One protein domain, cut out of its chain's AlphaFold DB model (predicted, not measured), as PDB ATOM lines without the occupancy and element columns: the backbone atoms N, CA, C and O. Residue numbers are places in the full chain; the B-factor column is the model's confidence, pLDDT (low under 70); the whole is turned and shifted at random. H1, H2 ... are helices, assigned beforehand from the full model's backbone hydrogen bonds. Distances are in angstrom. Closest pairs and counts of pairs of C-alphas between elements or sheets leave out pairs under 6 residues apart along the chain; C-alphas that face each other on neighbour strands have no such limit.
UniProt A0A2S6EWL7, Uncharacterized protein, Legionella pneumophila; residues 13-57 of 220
ATOM      1  N   PHE A  13      -2.819  39.420 -11.700       84.56
ATOM      2  CA  PHE A  13      -2.193  38.774 -12.854       84.56
ATOM      3  C   PHE A  13      -0.789  38.242 -12.534       84.56
ATOM      4  O   PHE A  13      -0.455  37.105 -12.865       84.56
ATOM      5  N   LYS A  14       0.025  39.027 -11.817       88.12
ATOM      6  CA  LYS A  14       1.361  38.597 -11.380       88.12
ATOM      7  C   LYS A  14       1.298  37.391 -10.437       88.12
ATOM      8  O   LYS A  14       2.132  36.495 -10.545       88.12
ATOM      9  N   LYS A  15       0.310  37.355  -9.537       91.56
ATOM     10  CA  LYS A  15       0.086  36.224  -8.627       91.56
ATOM     11  C   LYS A  15      -0.313  34.959  -9.391       91.56
ATOM     12  O   LYS A  15       0.262  33.909  -9.133       91.56
ATOM     13  N   LEU A  16      -1.213  35.081 -10.369       90.94
ATOM     14  CA  LEU A  16      -1.649  33.969 -11.219       90.94
ATOM     15  C   LEU A  16      -0.486  33.389 -12.043       90.94
ATOM     16  O   LEU A  16      -0.314  32.176 -12.118       90.94
ATOM     17  N   LEU A  17       0.354  34.254 -12.622       89.81
ATOM     18  CA  LEU A  17       1.551  33.822 -13.350       89.81
ATOM     19  C   LEU A  17       2.539  33.076 -12.450       89.81
ATOM     20  O   LEU A  17       3.130  32.082 -12.871       89.81
ATOM     21  N   GLN A  18       2.722  33.557 -11.221       90.56
ATOM     22  CA  GLN A  18       3.614  32.924 -10.260       90.56
ATOM     23  C   GLN A  18       3.085  31.549  -9.833       90.56
ATOM     24  O   GLN A  18       3.833  30.578  -9.855       90.56
ATOM     25  N   GLU A  19       1.788  31.446  -9.547       92.19
ATOM     26  CA  GLU A  19       1.132  30.178  -9.223       92.19
ATOM     27  C   GLU A  19       1.239  29.170 -10.373       92.19
ATOM     28  O   GLU A  19       1.599  28.014 -10.155       92.19
ATOM     29  N   HIS A  20       1.013  29.612 -11.613       91.19
ATOM     30  CA  HIS A  20       1.147  28.751 -12.784       91.19
ATOM     31  C   HIS A  20       2.587  28.245 -12.945       91.19
ATOM     32  O   HIS A  20       2.808  27.050 -13.140       91.19
ATOM     33  N   LYS A  21       3.579  29.129 -12.781       89.94
ATOM     34  CA  LYS A  21       5.003  28.769 -12.803       89.94
ATOM     35  C   LYS A  21       5.351  27.732 -11.733       89.94
ATOM     36  O   LYS A  21       6.069  26.774 -12.022       89.94
ATOM     37  N   ASP A  22       4.845  27.908 -10.517       92.31
ATOM     38  CA  ASP A  22       5.108  26.990  -9.410       92.31
ATOM     39  C   ASP A  22       4.434  25.628  -9.640       92.31
ATOM     40  O   ASP A  22       5.030  24.583  -9.362       92.31
ATOM     41  N   ASN A  23       3.240  25.619 -10.237       93.31
ATOM     42  CA  ASN A  23       2.535  24.391 -10.589       93.31
ATOM     43  C   ASN A  23       3.252  23.615 -11.709       93.31
ATOM     44  O   ASN A  23       3.471  22.411 -11.584       93.31
ATOM     45  N   LEU A  24       3.723  24.312 -12.750       88.69
ATOM     46  CA  LEU A  24       4.568  23.735 -13.804       88.69
ATOM     47  C   LEU A  24       5.848  23.117 -13.234       88.69
ATOM     48  O   LEU A  24       6.206  21.995 -13.588       88.69
ATOM     49  N   LYS A  25       6.520  23.812 -12.311       89.38
ATOM     50  CA  LYS A  25       7.723  23.289 -11.651       89.38
ATOM     51  C   LYS A  25       7.425  22.009 -10.869       89.38
ATOM     52  O   LYS A  25       8.225  21.076 -10.890       89.38
ATOM     53  N   LYS A  26       6.270  21.943 -10.202       91.88
ATOM     54  CA  LYS A  26       5.827  20.755  -9.467       91.88
ATOM     55  C   LYS A  26       5.532  19.576 -10.398       91.88
ATOM     56  O   LYS A  26       5.923  18.456 -10.079       91.88
ATOM     57  N   GLU A  27       4.882  19.818 -11.536       84.94
ATOM     58  CA  GLU A  27       4.656  18.782 -12.553       84.94
ATOM     59  C   GLU A  27       5.961  18.275 -13.162       84.94
ATOM     60  O   GLU A  27       6.145  17.069 -13.289       84.94
ATOM     61  N   MET A  28       6.906  19.168 -13.456       84.56
ATOM     62  CA  MET A  28       8.215  18.782 -13.983       84.56
ATOM     63  C   MET A  28       8.934  17.814 -13.035       84.56
ATOM     64  O   MET A  28       9.362  16.745 -13.458       84.56
ATOM     65  N   VAL A  29       8.960  18.125 -11.734       89.62
ATOM     66  CA  VAL A  29       9.549  17.246 -10.709       89.62
ATOM     67  C   VAL A  29       8.819  15.898 -10.629       89.62
ATOM     68  O   VAL A  29       9.457  14.854 -10.480       89.62
ATOM     69  N   ARG A  30       7.483  15.881 -10.750       89.81
ATOM     70  CA  ARG A  30       6.704  14.629 -10.790       89.81
ATOM     71  C   ARG A  30       7.063  13.773 -12.002       89.81
ATOM     72  O   ARG A  30       7.246  12.564 -11.859       89.81
ATOM     73  N   ILE A  31       7.170  14.392 -13.173       83.88
ATOM     74  CA  ILE A  31       7.517  13.716 -14.425       83.88
ATOM     75  C   ILE A  31       8.942  13.161 -14.345       83.88
ATOM     76  O   ILE A  31       9.138  11.982 -14.627       83.88
ATOM     77  N   GLU A  32       9.915  13.948 -13.881       79.69
ATOM     78  CA  GLU A  32      11.302  13.505 -13.674       79.69
ATOM     79  C   GLU A  32      11.384  12.293 -12.740       79.69
ATOM     80  O   GLU A  32      12.086  11.317 -13.022       79.69
ATOM     81  N   HIS A  33      10.621  12.315 -11.646       87.25
ATOM     82  CA  HIS A  33      10.556  11.191 -10.720       87.25
ATOM     83  C   HIS A  33       9.945   9.942 -11.372       87.25
ATOM     84  O   HIS A  33      10.472   8.839 -11.216       87.25
ATOM     85  N   SER A  34       8.870  10.114 -12.147       83.06
ATOM     86  CA  SER A  34       8.221   9.027 -12.887       83.06
ATOM     87  C   SER A  34       9.159   8.401 -13.922       83.06
ATOM     88  O   SER A  34       9.322   7.182 -13.947       83.06
ATOM     89  N   ILE A  35       9.864   9.230 -14.699       75.75
ATOM     90  CA  ILE A  35      10.884   8.792 -15.662       75.75
ATOM     91  C   ILE A  35      11.983   8.005 -14.948       75.75
ATOM     92  O   ILE A  35      12.348   6.915 -15.381       75.75
ATOM     93  N   THR A  36      12.481   8.520 -13.821       76.75
ATOM     94  CA  THR A  36      13.531   7.855 -13.038       76.75
ATOM     95  C   THR A  36      13.075   6.476 -12.559       76.75
ATOM     96  O   THR A  36      13.829   5.507 -12.642       76.75
ATOM     97  N   ASN A  37      11.831   6.362 -12.092       80.25
ATOM     98  CA  ASN A  37      11.266   5.102 -11.623       80.25
ATOM     99  C   ASN A  37      11.064   4.093 -12.770       80.25
ATOM    100  O   ASN A  37      11.445   2.927 -12.654       80.25
ATOM    101  N   ILE A  38      10.527   4.551 -13.905       75.56
ATOM    102  CA  ILE A  38      10.362   3.735 -15.114       75.56
ATOM    103  C   ILE A  38      11.724   3.230 -15.603       75.56
ATOM    104  O   ILE A  38      11.875   2.037 -15.859       75.56
ATOM    105  N   ASN A  39      12.735   4.099 -15.649       68.62
ATOM    106  CA  ASN A  39      14.085   3.728 -16.063       68.62
ATOM    107  C   ASN A  39      14.708   2.685 -15.131       68.62
ATOM    108  O   ASN A  39      15.270   1.709 -15.618       68.62
ATOM    109  N   LYS A  40      14.549   2.823 -13.807       75.62
ATOM    110  CA  LYS A  40      14.998   1.799 -12.845       75.62
ATOM    111  C   LYS A  40      14.313   0.449 -13.065       75.62
ATOM    112  O   LYS A  40      14.958  -0.588 -12.934       75.62
ATOM    113  N   LYS A  41      13.021   0.452 -13.409       74.00
ATOM    114  CA  LYS A  41      12.250  -0.772 -13.673       74.00
ATOM    115  C   LYS A  41      12.661  -1.453 -14.981       74.00
ATOM    116  O   LYS A  41      12.720  -2.676 -15.031       74.00
ATOM    117  N   LEU A  42      12.928  -0.671 -16.027       66.06
ATOM    118  CA  LEU A  42      13.327  -1.177 -17.342       66.06
ATOM    119  C   LEU A  42      14.806  -1.587 -17.387       66.06
ATOM    120  O   LEU A  42      15.157  -2.534 -18.087       66.06
ATOM    121  N   PHE A  43      15.667  -0.912 -16.622       68.75
ATOM    122  CA  PHE A  43      17.119  -1.082 -16.670       68.75
ATOM    123  C   PHE A  43      17.734  -1.176 -15.259       68.75
ATOM    124  O   PHE A  43      18.468  -0.286 -14.835       68.75
ATOM    125  N   PRO A  44      17.516  -2.276 -14.520       60.28
ATOM    126  CA  PRO A  44      17.957  -2.404 -13.125       60.28
ATOM    127  C   PRO A  44      19.487  -2.413 -12.926       60.28
ATOM    128  O   PRO A  44      19.949  -2.314 -11.796       60.28
ATOM    129  N   LYS A  45      20.285  -2.529 -14.001       56.16
ATOM    130  CA  LYS A  45      21.764  -2.524 -13.974       56.16
ATOM    131  C   LYS A  45      22.402  -1.200 -14.432       56.16
ATOM    132  O   LYS A  45      23.615  -1.135 -14.583       56.16
ATOM    133  N   SER A  46      21.624  -0.143 -14.683       54.38
ATOM    134  CA  SER A  46      22.141   1.109 -15.267       54.38
ATOM    135  C   SER A  46      22.887   2.033 -14.291       54.38
ATOM    136  O   SER A  46      23.329   3.106 -14.704       54.38
ATOM    137  N   GLU A  47      23.036   1.663 -13.015       53.94
ATOM    138  CA  GLU A  47      23.754   2.478 -12.018       53.94
ATOM    139  C   GLU A  47      25.240   2.689 -12.364       53.94
ATOM    140  O   GLU A  47      25.810   3.707 -11.980       53.94
ATOM    141  N   GLU A  48      25.839   1.830 -13.194       53.31
ATOM    142  CA  GLU A  48      27.213   2.012 -13.691       53.31
ATOM    143  C   GLU A  48      27.327   2.997 -14.876       53.31
ATOM    144  O   GLU A  48      28.416   3.485 -15.169       53.31
ATOM    145  N   ILE A  49      26.220   3.346 -15.548       53.75
ATOM    146  CA  ILE A  49      26.228   4.167 -16.782       53.75
ATOM    147  C   ILE A  49      25.867   5.640 -16.502       53.75
ATOM    148  O   ILE A  49      26.228   6.540 -17.261       53.75
ATOM    149  N   LEU A  50      25.217   5.932 -15.372       52.81
ATOM    150  CA  LEU A  50      24.856   7.295 -14.957       52.81
ATOM    151  C   LEU A  50      26.027   8.298 -14.830       52.81
ATOM    152  O   LEU A  50      25.840   9.453 -15.233       52.81
ATOM    153  N   PRO A  51      27.234   7.943 -14.339       52.50
ATOM    154  CA  PRO A  51      28.325   8.918 -14.249       52.50
ATOM    155  C   PRO A  51      28.852   9.380 -15.622       52.50
ATOM    156  O   PRO A  51      29.395  10.486 -15.713       52.50
ATOM    157  N   LEU A  52      28.637   8.608 -16.696       50.09
ATOM    158  CA  LEU A  52      29.007   8.991 -18.069       50.09
ATOM    159  C   LEU A  52      28.081  10.076 -18.643       50.09
ATOM    160  O   LEU A  52      28.536  10.977 -19.344       50.09
ATOM    161  N   PHE A  53      26.791  10.051 -18.303       47.47
ATOM    162  CA  PHE A  53      25.834  11.058 -18.778       47.47
ATOM    163  C   PHE A  53      26.047  12.428 -18.122       47.47
ATOM    164  O   PHE A  53      26.018  13.457 -18.801       47.47
ATOM    165  N   ASN A  54      26.354  12.456 -16.823       46.94
ATOM    166  CA  ASN A  54      26.606  13.710 -16.104       46.94
ATOM    167  C   ASN A  54      27.913  14.396 -16.546       46.94
ATOM    168  O   ASN A  54      28.000  15.628 -16.543       46.94
ATOM    169  N   THR A  55      28.921  13.629 -16.975       48.25
ATOM    170  CA  THR A  55      30.174  14.179 -17.531       48.25
ATOM    171  C   THR A  55      30.022  14.701 -18.961       48.25
ATOM    172  O   THR A  55      30.756  15.610 -19.351       48.25
ATOM    173  N   LEU A  56      29.062  14.181 -19.731       43.56
ATOM    174  CA  LEU A  56      28.746  14.673 -21.075       43.56
ATOM    175  C   LEU A  56      27.861  15.924 -21.043       43.56
ATOM    176  O   LEU A  56      28.108  16.845 -21.810       43.56
ATOM    177  N   SER A  57      26.900  16.013 -20.116       42.16
ATOM    178  CA  SER A  57      26.015  17.184 -19.991       42.16
ATOM    179  C   SER A  57      26.704  18.434 -19.421       42.16
ATOM    180  O   SER A  57      26.233  19.546 -19.645       42.16
TER     181      SER A  57
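This is residues 13 to 57 of the 220 residues of an uncharacterized protein of Legionella pneumophila (UniProt A0A2S6EWL7). One long, straight helix, H1, makes the longest axis; at its far end the link, residues 43 to 49, turns the chain aside, and a short helix, H2, folds back at a distance, giving an open hook with a long shank. The printed part has 45 residues with two named helices, H1 then H2, and no named strand; the class is all helix. It is extended, with a radius of gyration of the C-alphas of 15.7 A, and spans 47 by 24 by 8 A, only just flat.

H1, residues 13 to 42, and H2, residues 50 to 57, are apart, with no C-alpha of the one within 8 A of the other. A short link of 7 residues joins them. In H1 and H2 every O i to N i+4 pair is within hydrogen-bond range.

H1 is 43.1 A long, from C-alpha 13 at (-2.193, 38.774, -12.854) to C-alpha 42 at (13.327, -1.177, -17.342). H2 ends at C-alpha 57 at (26.015, 17.184, -19.991), 11.2 A from C-alpha 50.

The two C-alphas farthest apart, those of Phe 13 and Lys 45, are 47.8 A apart. The printed part has no cut. Residue 39 and residues 42 to 57 have pLDDT under 70.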